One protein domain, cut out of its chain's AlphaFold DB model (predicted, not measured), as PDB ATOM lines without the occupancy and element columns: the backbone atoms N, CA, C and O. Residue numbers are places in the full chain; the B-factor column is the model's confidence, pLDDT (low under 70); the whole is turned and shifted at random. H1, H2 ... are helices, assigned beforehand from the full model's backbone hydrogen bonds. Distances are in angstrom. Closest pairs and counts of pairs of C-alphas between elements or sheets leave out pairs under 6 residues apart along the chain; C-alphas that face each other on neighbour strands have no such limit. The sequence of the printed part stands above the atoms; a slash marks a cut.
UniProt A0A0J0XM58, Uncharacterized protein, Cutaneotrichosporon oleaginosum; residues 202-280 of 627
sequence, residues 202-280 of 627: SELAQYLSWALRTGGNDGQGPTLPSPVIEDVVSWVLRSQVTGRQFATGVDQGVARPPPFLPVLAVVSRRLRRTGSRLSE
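AT A GLANCE: This is residues 202 to 280 of the 627 residues of an uncharacterized protein of Cutaneotrichosporon oleaginosum (UniProt A0A0J0XM58). The longest helix, H4, runs crosswise to a hairpin of two helices, H1 and H2, on the side of H1. The short helix H3 sits at the end of the hairpin where H1 begins and H2 ends, and packs across H4. The printed part has 79 residues with four named helices, in the order H1, H2, H3, H4, and no named strand; its class is all helix. It is compact, with a radius of gyration of the C-alphas of 12.0 A, and spans 36 by 26 by 21 A.

HOW THE PARTS SIT: H4, residues 261 to 279, touches H3, residues 243 to 248, with its residues 268 to 272 alone. The closest C-alphas are those of Ser 268 and Ala 247, 5.5 A apart, and the two helices are about perpendicular at 79 degrees. H4 and H1, residues 202 to 214, are near each other, with 7 pairs of C-alphas within 10 A. H3 and H1 are close but not clearly touching; their closest C-alphas, those of Gly 243 and Leu 204, are 5.8 A apart, and their lines are only just about perpendicular, at 71 degrees. H1 and H2, residues 226 to 238, touch and form a helical hairpin, with a shallow tilt of 19 degrees, opposite ways; their closest C-alphas, those of Ala 205 and Val 233, are 5.1 A apart. H2 is apart from H4 and from H3. In H1, H2 and H3 every O i to N i+4 pair is within hydrogen-bond range, and in H4 13 of 15 are.

IN THESE COORDINATES: H4 measures 26.2 A from C-alpha 261 at (-40.591, -3.584, -53.066) to C-alpha 279 at (-51.998, 7.817, -32.432). H1 measures 18.3 A and begins with C-alpha 202 at (-32.439, -0.615, -37.234). H2 measures 18.1 A, and H3 8.6 A.

THE WHOLE: The two C-alphas farthest apart, those of Arg 256 and Glu 280, are 37.1 A apart. The printed part has no cut. The links H1 to H2 and H3 to H4 are long, and H2 to H3 is tight. The pLDDT is under 70 at residue 252 and at residues 278 to 280.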
ATOM      1  N   SER A 202     -32.592   0.576 -38.082       98.00
ATOM      2  CA  SER A 202     -32.439  -0.615 -37.234       98.00
ATOM      3  C   SER A 202     -33.767  -1.129 -36.671       98.00
ATOM      4  O   SER A 202     -34.054  -2.318 -36.782       98.00
ATOM      5  N   GLU A 203     -34.602  -0.250 -36.119       97.75
ATOM      6  CA  GLU A 203     -35.935  -0.602 -35.605       97.75
ATOM      7  C   GLU A 203     -36.872  -1.035 -36.739       97.75
ATOM      8  O   GLU A 203     -37.562  -2.048 -36.626       97.75
ATOM      9  N   LEU A 204     -36.837  -0.340 -37.883       97.81
ATOM     10  CA  LEU A 204     -37.582  -0.753 -39.073       97.81
ATOM     11  C   LEU A 204     -37.120  -2.129 -39.584       97.81
ATOM     12  O   LEU A 204     -37.952  -2.954 -39.959       97.81
ATOM     13  N   ALA A 205     -35.813  -2.407 -39.581       97.88
ATOM     14  CA  ALA A 205     -35.279  -3.713 -39.955       97.88
ATOM     15  C   ALA A 205     -35.721  -4.827 -38.984       97.88
ATOM     16  O   ALA A 205     -36.101  -5.908 -39.437       97.88
ATOM     17  N   GLN A 206     -35.748  -4.566 -37.672       97.56
ATOM     18  CA  GLN A 206     -36.295  -5.500 -36.677       97.56
ATOM     19  C   GLN A 206     -37.794  -5.749 -36.900       97.56
ATOM     20  O   GLN A 206     -38.213  -6.908 -36.961       97.56
ATOM     21  N   TYR A 207     -38.587  -4.688 -37.108       97.31
ATOM     22  CA  TYR A 207     -40.013  -4.802 -37.428       97.31
ATOM     23  C   TYR A 207     -40.254  -5.654 -38.675       97.31
ATOM     24  O   TYR A 207     -41.093  -6.549 -38.659       97.31
ATOM     25  N   LEU A 208     -39.510  -5.400 -39.755       97.38
ATOM     26  CA  LEU A 208     -39.653  -6.136 -41.011       97.38
ATOM     27  C   LEU A 208     -39.197  -7.590 -40.881       97.38
ATOM     28  O   LEU A 208     -39.873  -8.472 -41.405       97.38
ATOM     29  N   SER A 209     -38.117  -7.855 -40.143       97.38
ATOM     30  CA  SER A 209     -37.665  -9.218 -39.846       97.38
ATOM     31  C   SER A 209     -38.745 -10.022 -39.119       97.38
ATOM     32  O   SER A 209     -39.075 -11.134 -39.527       97.38
ATOM     33  N   TRP A 210     -39.373  -9.435 -38.097       97.31
ATOM     34  CA  TRP A 210     -40.495 -10.056 -37.396       97.31
ATOM     35  C   TRP A 210     -41.730 -10.195 -38.300       97.31
ATOM     36  O   TRP A 210     -42.215 -11.305 -38.515       97.31
ATOM     37  N   ALA A 211     -42.205  -9.102 -38.903       96.81
ATOM     38  CA  ALA A 211     -43.455  -9.065 -39.662       96.81
ATOM     39  C   ALA A 211     -43.439  -9.949 -40.921       96.81
ATOM     40  O   ALA A 211     -44.470 -10.517 -41.275       96.81
ATOM     41  N   LEU A 212     -42.289 -10.116 -41.582       97.19
ATOM     42  CA  LEU A 212     -42.149 -11.005 -42.743       97.19
ATOM     43  C   LEU A 212     -41.956 -12.482 -42.343       97.19
ATOM     44  O   LEU A 212     -42.156 -13.363 -43.180       97.19
ATOM     45  N   ARG A 213     -41.630 -12.777 -41.074       96.69
ATOM     46  CA  ARG A 213     -41.633 -14.144 -40.507       96.69
ATOM     47  C   ARG A 213     -43.006 -14.546 -39.960       96.69
ATOM     48  O   ARG A 213     -43.402 -15.699 -40.109       96.69
ATOM     49  N   THR A 214     -43.734 -13.617 -39.338       96.38
ATOM     50  CA  THR A 214     -45.022 -13.883 -38.664       96.38
ATOM     51  C   THR A 214     -46.259 -13.579 -39.511       96.38
ATOM     52  O   THR A 214     -47.335 -14.078 -39.200       96.38
ATOM     53  N   GLY A 215     -46.131 -12.756 -40.557       96.00
ATOM     54  CA  GLY A 215     -47.258 -12.093 -41.224       96.00
ATOM     55  C   GLY A 215     -47.669 -10.770 -40.546       96.00
ATOM     56  O   GLY A 215     -48.635 -10.126 -40.969       96.00
ATOM     57  N   GLY A 216     -46.947 -10.336 -39.509       94.06
ATOM     58  CA  GLY A 216     -47.282  -9.183 -38.674       94.06
ATOM     59  C   GLY A 216     -48.423  -9.472 -37.693       94.06
ATOM     60  O   GLY A 216     -48.879 -10.604 -37.564       94.06
ATOM     61  N   ASN A 217     -48.917  -8.425 -37.028       91.38
ATOM     62  CA  ASN A 217     -49.777  -8.494 -35.834       91.38
ATOM     63  C   ASN A 217     -51.102  -9.287 -35.948       91.38
ATOM     64  O   ASN A 217     -51.719  -9.550 -34.924       91.38
ATOM     65  N   ASP A 218     -51.570  -9.650 -37.149       92.62
ATOM     66  CA  ASP A 218     -52.772 -10.487 -37.356       92.62
ATOM     67  C   ASP A 218     -52.497 -11.815 -38.096       92.62
ATOM     68  O   ASP A 218     -53.432 -12.550 -38.421       92.62
ATOM     69  N   GLY A 219     -51.234 -12.108 -38.423       94.81
ATOM     70  CA  GLY A 219     -50.832 -13.284 -39.201       94.81
ATOM     71  C   GLY A 219     -51.317 -13.329 -40.661       94.81
ATOM     72  O   GLY A 219     -51.069 -14.320 -41.338       94.81
ATOM     73  N   GLN A 220     -51.999 -12.291 -41.170       94.12
ATOM     74  CA  GLN A 220     -52.544 -12.229 -42.541       94.12
ATOM     75  C   GLN A 220     -51.595 -11.565 -43.556       94.12
ATOM     76  O   GLN A 220     -51.948 -11.397 -44.725       94.12
ATOM     77  N   GLY A 221     -50.422 -11.100 -43.121       94.62
ATOM     78  CA  GLY A 221     -49.445 -10.452 -43.995       94.62
ATOM     79  C   GLY A 221     -48.639 -11.448 -44.836       94.62
ATOM     80  O   GLY A 221     -48.574 -12.629 -44.503       94.62
ATOM     81  N   PRO A 222     -47.994 -10.975 -45.917       95.81
ATOM     82  CA  PRO A 222     -47.122 -11.811 -46.733       95.81
ATOM     83  C   PRO A 222     -45.912 -12.281 -45.917       95.81
ATOM     84  O   PRO A 222     -45.110 -11.464 -45.464       95.81
ATOM     85  N   THR A 223     -45.770 -13.595 -45.757       96.88
ATOM     86  CA  THR A 223     -44.564 -14.216 -45.203       96.88
ATOM     87  C   THR A 223     -43.536 -14.479 -46.303       96.88
ATOM     88  O   THR A 223     -43.892 -14.729 -47.456       96.88
ATOM     89  N   LEU A 224     -42.251 -14.415 -45.955       96.94
ATOM     90  CA  LEU A 224     -41.131 -14.660 -46.869       96.94
ATOM     91  C   LEU A 224     -40.165 -15.711 -46.285       96.94
ATOM     92  O   LEU A 224     -40.115 -15.889 -45.067       96.94
ATOM     93  N   PRO A 225     -39.381 -16.419 -47.120       97.00
ATOM     94  CA  PRO A 225     -38.316 -17.296 -46.635       97.00
ATOM     95  C   PRO A 225     -37.151 -16.474 -46.059       97.00
ATOM     96  O   PRO A 225     -36.831 -15.403 -46.578       97.00
ATOM     97  N   SER A 226     -36.484 -16.994 -45.020       96.19
ATOM     98  CA  SER A 226     -35.442 -16.269 -44.263       96.19
ATOM     99  C   SER A 226     -34.382 -15.534 -45.102       96.19
ATOM    100  O   SER A 226     -34.216 -14.341 -44.857       96.19
ATOM    101  N   PRO A 227     -33.737 -16.129 -46.133       97.19
ATOM    102  CA  PRO A 227     -32.731 -15.407 -46.921       97.19
ATOM    103  C   PRO A 227     -33.278 -14.143 -47.605       97.19
ATOM    104  O   PRO A 227     -32.597 -13.125 -47.654       97.19
ATOM    105  N   VAL A 228     -34.540 -14.144 -48.055       97.00
ATOM    106  CA  VAL A 228     -35.163 -12.951 -48.663       97.00
ATOM    107  C   VAL A 228     -35.480 -11.889 -47.600       97.00
ATOM    108  O   VAL A 228     -35.478 -10.695 -47.888       97.00
ATOM    109  N   ILE A 229     -35.718 -12.297 -46.351       97.50
ATOM    110  CA  ILE A 229     -35.890 -11.379 -45.216       97.50
ATOM    111  C   ILE A 229     -34.544 -10.754 -44.827       97.50
ATOM    112  O   ILE A 229     -34.482  -9.561 -44.540       97.50
ATOM    113  N   GLU A 230     -33.465 -11.534 -44.868       97.62
ATOM    114  CA  GLU A 230     -32.094 -11.068 -44.637       97.62
ATOM    115  C   GLU A 230     -31.637 -10.096 -45.741       97.62
ATOM    116  O   GLU A 230     -31.042  -9.061 -45.428       97.62
ATOM    117  N   ASP A 231     -32.013 -10.333 -47.003       97.44
ATOM    118  CA  ASP A 231     -31.849  -9.379 -48.112       97.44
ATOM    119  C   ASP A 231     -32.633  -8.074 -47.891       97.44
ATOM    120  O   ASP A 231     -32.084  -6.984 -48.082       97.44
ATOM    121  N   VAL A 232     -33.902  -8.162 -47.465       97.50
ATOM    122  CA  VAL A 232     -34.750  -7.000 -47.134       97.50
ATOM    123  C   VAL A 232     -34.129  -6.170 -46.011       97.50
ATOM    124  O   VAL A 232     -33.991  -4.956 -46.155       97.50
ATOM    125  N   VAL A 233     -33.718  -6.813 -44.915       97.88
ATOM    126  CA  VAL A 233     -33.043  -6.177 -43.772       97.88
ATOM    127  C   VAL A 233     -31.747  -5.504 -44.223       97.88
ATOM    128  O   VAL A 233     -31.540  -4.314 -43.979       97.88
ATOM    129  N   SER A 234     -30.907  -6.230 -44.960       97.44
ATOM    130  CA  SER A 234     -29.633  -5.721 -45.474       97.44
ATOM    131  C   SER A 234     -29.823  -4.586 -46.481       97.44
ATOM    132  O   SER A 234     -28.954  -3.727 -46.617       97.44
ATOM    133  N   TRP A 235     -30.933  -4.555 -47.220       96.56
ATOM    134  CA  TRP A 235     -31.284  -3.444 -48.100       96.56
ATOM    135  C   TRP A 235     -31.772  -2.216 -47.319       96.56
ATOM    136  O   TRP A 235     -31.255  -1.129 -47.554       96.56
ATOM    137  N   VAL A 236     -32.672  -2.378 -46.340       96.88
ATOM    138  CA  VAL A 236     -33.150  -1.278 -45.472       96.88
ATOM    139  C   VAL A 236     -31.991  -0.578 -44.763       96.88
ATOM    140  O   VAL A 236     -31.934   0.651 -44.755       96.88
ATOM    141  N   LEU A 237     -31.034  -1.350 -44.236       97.25
ATOM    142  CA  LEU A 237     -29.845  -0.820 -43.566       97.25
ATOM    143  C   LEU A 237     -28.868  -0.144 -44.547       97.25
ATOM    144  O   LEU A 237     -28.370   0.941 -44.254       97.25
ATOM    145  N   ARG A 238     -28.619  -0.717 -45.735       96.25
ATOM    146  CA  ARG A 238     -27.749  -0.087 -46.755       96.25
ATOM    147  C   ARG A 238     -28.349   1.189 -47.348       96.25
ATOM    148  O   ARG A 238     -27.617   2.141 -47.589       96.25
ATOM    149  N   SER A 239     -29.661   1.220 -47.567       95.38
ATOM    150  CA  SER A 239     -30.385   2.388 -48.084       95.38
ATOM    151  C   SER A 239     -30.836   3.365 -46.990       95.38
ATOM    152  O   SER A 239     -31.500   4.346 -47.314       95.38
ATOM    153  N   GLN A 240     -30.477   3.119 -45.720       96.69
ATOM    154  CA  GLN A 240     -30.774   3.979 -44.561       96.69
ATOM    155  C   GLN A 240     -32.257   4.382 -44.464       96.69
ATOM    156  O   GLN A 240     -32.598   5.514 -44.117       96.69
ATOM    157  N   VAL A 241     -33.160   3.449 -44.786       96.50
ATOM    158  CA  VAL A 241     -34.598   3.734 -44.847       96.50
ATOM    159  C   VAL A 241     -35.144   3.890 -43.432       96.50
ATOM    160  O   VAL A 241     -35.228   2.929 -42.672       96.50
ATOM    161  N   THR A 242     -35.536   5.110 -43.080       97.38
ATOM    162  CA  THR A 242     -36.206   5.420 -41.810       97.38
ATOM    163  C   THR A 242     -37.664   4.968 -41.823       97.38
ATOM    164  O   THR A 242     -38.309   4.909 -42.877       97.38
ATOM    165  N   GLY A 243     -38.239   4.733 -40.640       97.00
ATOM    166  CA  GLY A 243     -39.664   4.433 -40.503       97.00
ATOM    167  C   GLY A 243     -40.568   5.518 -41.097       97.00
ATOM    168  O   GLY A 243     -41.578   5.193 -41.716       97.00
ATOM    169  N   ARG A 244     -40.160   6.797 -41.037       96.44
ATOM    170  CA  ARG A 244     -40.858   7.909 -41.706       96.44
ATOM    171  C   ARG A 244     -40.916   7.737 -43.225       96.44
ATOM    172  O   ARG A 244     -42.005   7.821 -43.783       96.44
ATOM    173  N   GLN A 245     -39.780   7.480 -43.882       96.25
ATOM    174  CA  GLN A 245     -39.722   7.259 -45.338       96.25
ATOM    175  C   GLN A 245     -40.535   6.021 -45.742       96.25
ATOM    176  O   GLN A 245     -41.329   6.066 -46.684       96.25
ATOM    177  N   PHE A 246     -40.399   4.934 -44.980       96.44
ATOM    178  CA  PHE A 246     -41.168   3.710 -45.184       96.44
ATOM    179  C   PHE A 246     -42.678   3.947 -45.037       96.44
ATOM    180  O   PHE A 246     -43.471   3.504 -45.870       96.44
ATOM    181  N   ALA A 247     -43.082   4.700 -44.013       94.94
ATOM    182  CA  ALA A 247     -44.465   5.073 -43.769       94.94
ATOM    183  C   ALA A 247     -45.023   6.006 -44.852       94.94
ATOM    184  O   ALA A 247     -46.190   5.842 -45.195       94.94
ATOM    185  N   THR A 248     -44.243   6.922 -45.439       93.88
ATOM    186  CA  THR A 248     -44.709   7.745 -46.573       93.88
ATOM    187  C   THR A 248     -44.851   6.947 -47.870       93.88
ATOM    188  O   THR A 248     -45.840   7.123 -48.576       93.88
ATOM    189  N   GLY A 249     -43.920   6.035 -48.154       92.00
ATOM    190  CA  GLY A 249     -43.871   5.262 -49.399       92.00
ATOM    191  C   GLY A 249     -42.435   5.098 -49.893       92.00
ATOM    192  O   GLY A 249     -41.677   6.064 -49.961       92.00
ATOM    193  N   VAL A 250     -42.050   3.865 -50.229       85.31
ATOM    194  CA  VAL A 250     -40.687   3.503 -50.663       85.31
ATOM    195  C   VAL A 250     -40.567   3.646 -52.185       85.31
ATOM    196  O   VAL A 250     -40.187   2.720 -52.894       85.31
ATOM    197  N   ASP A 251     -40.931   4.824 -52.688       76.19
ATOM    198  CA  ASP A 251     -41.012   5.127 -54.125       76.19
ATOM    199  C   ASP A 251     -39.835   6.012 -54.604       76.19
ATOM    200  O   ASP A 251     -39.788   6.461 -55.749       76.19
ATOM    201  N   GLN A 252     -38.869   6.300 -53.722       64.56
ATOM    202  CA  GLN A 252     -37.834   7.313 -53.947       64.56
ATOM    203  C   GLN A 252     -36.584   6.768 -54.661       64.56
ATOM    204  O   GLN A 252     -35.662   6.243 -54.041       64.56
ATOM    205  N   GLY A 253     -36.525   6.982 -55.977       78.38
ATOM    206  CA  GLY A 253     -35.284   7.283 -56.710       78.38
ATOM    207  C   GLY A 253     -34.270   6.160 -56.962       78.38
ATOM    208  O   GLY A 253     -33.306   6.389 -57.691       78.38
ATOM    209  N   VAL A 254     -34.446   4.951 -56.420       79.81
ATOM    210  CA  VAL A 254     -33.524   3.833 -56.692       79.81
ATOM    211  C   VAL A 254     -33.683   3.370 -58.147       79.81
ATOM    212  O   VAL A 254     -34.675   2.734 -58.494       79.81
ATOM    213  N   ALA A 255     -32.679   3.650 -58.988       83.31
ATOM    214  CA  ALA A 255     -32.701   3.422 -60.442       83.31
ATOM    215  C   ALA A 255     -33.007   1.974 -60.886       83.31
ATOM    216  O   ALA A 255     -33.400   1.745 -62.027       83.31
ATOM    217  N   ARG A 256     -32.857   0.992 -59.988       90.00
ATOM    218  CA  ARG A 256     -33.395  -0.361 -60.151       90.00
ATOM    219  C   ARG A 256     -34.002  -0.824 -58.819       90.00
ATOM    220  O   ARG A 256     -33.238  -1.174 -57.917       90.00
ATOM    221  N   PRO A 257     -35.337  -0.815 -58.653       90.50
ATOM    222  CA  PRO A 257     -35.963  -1.228 -57.400       90.50
ATOM    223  C   PRO A 257     -35.711  -2.721 -57.124       90.50
ATOM    224  O   PRO A 257     -35.771  -3.527 -58.059       90.50
ATOM    225  N   PRO A 258     -35.448  -3.130 -55.867       93.50
ATOM    226  CA  PRO A 258     -35.317  -4.543 -55.529       93.50
ATOM    227  C   PRO A 258     -36.655  -5.291 -55.698       93.50
ATOM    228  O   PRO A 258     -37.725  -4.710 -55.483       93.50
ATOM    229  N   PRO A 259     -36.627  -6.598 -56.027       95.75
ATOM    230  CA  PRO A 259     -37.823  -7.362 -56.404       95.75
ATOM    231  C   PRO A 259     -38.867  -7.492 -55.283       95.75
ATOM    232  O   PRO A 259     -40.028  -7.786 -55.555       95.75
ATOM    233  N   PHE A 260     -38.483  -7.241 -54.029       95.75
ATOM    234  CA  PHE A 260     -39.367  -7.272 -52.863       95.75
ATOM    235  C   PHE A 260     -40.086  -5.942 -52.560       95.75
ATOM    236  O   PHE A 260     -40.916  -5.919 -51.647       95.75
ATOM    237  N   LEU A 261     -39.853  -4.843 -53.301       94.88
ATOM    238  CA  LEU A 261     -40.591  -3.584 -53.066       94.88
ATOM    239  C   LEU A 261     -42.126  -3.736 -53.074       94.88
ATOM    240  O   LEU A 261     -42.754  -3.123 -52.211       94.88
ATOM    241  N   PRO A 262     -42.770  -4.556 -53.933       95.56
ATOM    242  CA  PRO A 262     -44.220  -4.760 -53.868       95.56
ATOM    243  C   PRO A 262     -44.693  -5.325 -52.519       95.56
ATOM    244  O   PRO A 262     -45.761  -4.953 -52.032       95.56
ATOM    245  N   VAL A 263     -43.879  -6.168 -51.872       96.25
ATOM    246  CA  VAL A 263     -44.161  -6.712 -50.534       96.25
ATOM    247  C   VAL A 263     -44.013  -5.614 -49.477       96.25
ATOM    248  O   VAL A 263     -44.902  -5.426 -48.645       96.25
ATOM    249  N   LEU A 264     -42.950  -4.808 -49.559       96.19
ATOM    250  CA  LEU A 264     -42.742  -3.649 -48.680       96.19
ATOM    251  C   LEU A 264     -43.819  -2.560 -48.856       96.19
ATOM    252  O   LEU A 264     -44.209  -1.909 -47.885       96.19
ATOM    253  N   ALA A 265     -44.383  -2.397 -50.053       95.62
ATOM    254  CA  ALA A 265     -45.521  -1.515 -50.309       95.62
ATOM    255  C   ALA A 265     -46.808  -2.008 -49.614       95.62
ATOM    256  O   ALA A 265     -47.591  -1.198 -49.109       95.62
ATOM    257  N   VAL A 266     -47.016  -3.329 -49.522       96.06
ATOM    258  CA  VAL A 266     -48.107  -3.923 -48.729       96.06
ATOM    259  C   VAL A 266     -47.862  -3.726 -47.229       96.06
ATOM    260  O   VAL A 266     -48.766  -3.267 -46.529       96.06
ATOM    261  N   VAL A 267     -46.649  -4.000 -46.735       96.38
ATOM    262  CA  VAL A 267     -46.313  -3.863 -45.305       96.38
ATOM    263  C   VAL A 267     -46.339  -2.400 -44.843       96.38
ATOM    264  O   VAL A 267     -46.900  -2.111 -43.790       96.38
ATOM    265  N   SER A 268     -45.856  -1.440 -45.635       95.75
ATOM    266  CA  SER A 268     -45.973  -0.008 -45.302       95.75
ATOM    267  C   SER A 268     -47.426   0.482 -45.311       95.75
ATOM    268  O   SER A 268     -47.849   1.197 -44.402       95.75
ATOM    269  N   ARG A 269     -48.244   0.049 -46.283       95.56
ATOM    270  CA  ARG A 269     -49.689   0.342 -46.321       95.56
ATOM    271  C   ARG A 269     -50.433  -0.267 -45.126       95.56
ATOM    272  O   ARG A 269     -51.396   0.331 -44.648       95.56
ATOM    273  N   ARG A 270     -49.997  -1.432 -44.643       94.44
ATOM    274  CA  ARG A 270     -50.470  -2.068 -43.404       94.44
ATOM    275  C   ARG A 270     -50.067  -1.244 -42.176       94.44
ATOM    276  O   ARG A 270     -50.941  -0.898 -41.390       94.44
ATOM    277  N   LEU A 271     -48.794  -0.865 -42.069       93.88
ATOM    278  CA  LEU A 271     -48.240  -0.083 -40.959       93.88
ATOM    279  C   LEU A 271     -48.903   1.298 -40.817       93.88
ATOM    280  O   LEU A 271     -49.231   1.714 -39.709       93.88
ATOM    281  N   ARG A 272     -49.213   1.972 -41.936       93.62
ATOM    282  CA  ARG A 272     -50.030   3.203 -41.936       93.62
ATOM    283  C   ARG A 272     -51.406   2.993 -41.284       93.62
ATOM    284  O   ARG A 272     -51.871   3.852 -40.542       93.62
ATOM    285  N   ARG A 273     -52.061   1.853 -41.541       93.06
ATOM    286  CA  ARG A 273     -53.405   1.530 -41.016       93.06
ATOM    287  C   ARG A 273     -53.406   1.143 -39.535       93.06
ATOM    288  O   ARG A 273     -54.428   1.341 -38.883       93.06
ATOM    289  N   THR A 274     -52.315   0.582 -39.013       89.25
ATOM    290  CA  THR A 274     -52.182   0.264 -37.582       89.25
ATOM    291  C   THR A 274     -51.734   1.486 -36.781       89.25
ATOM    292  O   THR A 274     -52.410   1.848 -35.822       89.25
ATOM    293  N   GLY A 275     -50.680   2.185 -37.218       83.38
ATOM    294  CA  GLY A 275     -50.144   3.363 -36.523       83.38
ATOM    295  C   GLY A 275     -51.163   4.496 -36.347       83.38
ATOM    296  O   GLY A 275     -51.227   5.098 -35.278       83.38
ATOM    297  N   SER A 276     -52.032   4.724 -37.342       78.31
ATOM    298  CA  SER A 276     -53.108   5.725 -37.250       78.31
ATOM    299  C   SER A 276     -54.060   5.479 -36.073       78.31
ATOM    300  O   SER A 276     -54.530   6.437 -35.475       78.31
ATOM    301  N   ARG A 277     -54.330   4.214 -35.714       75.75
ATOM    302  CA  ARG A 277     -55.248   3.866 -34.613       75.75
ATOM    303  C   ARG A 277     -54.623   4.050 -33.234       75.75
ATOM    304  O   ARG A 277     -55.332   4.359 -32.287       75.75
ATOM    305  N   LEU A 278     -53.312   3.840 -33.122       62.62
ATOM    306  CA  LEU A 278     -52.585   4.052 -31.871       62.62
ATOM    307  C   LEU A 278     -52.473   5.553 -31.570       62.62
ATOM    308  O   LEU A 278     -52.759   5.977 -30.455       62.62
ATOM    309  N   SER A 279     -52.160   6.365 -32.586       59.62
ATOM    310  CA  SER A 279     -51.998   7.817 -32.432       59.62
ATOM    311  C   SER A 279     -53.278   8.566 -32.034       59.62
ATOM    312  O   SER A 279     -53.177   9.647 -31.459       59.62
ATOM    313  N   GLU A 280     -54.464   8.029 -32.336       58.03
ATOM    314  CA  GLU A 280     -55.755   8.624 -31.947       58.03
ATOM    315  C   GLU A 280     -56.153   8.300 -30.495       58.03
ATOM    316  O   GLU A 280     -56.992   8.991 -29.925       58.03
TER     317      GLU A 280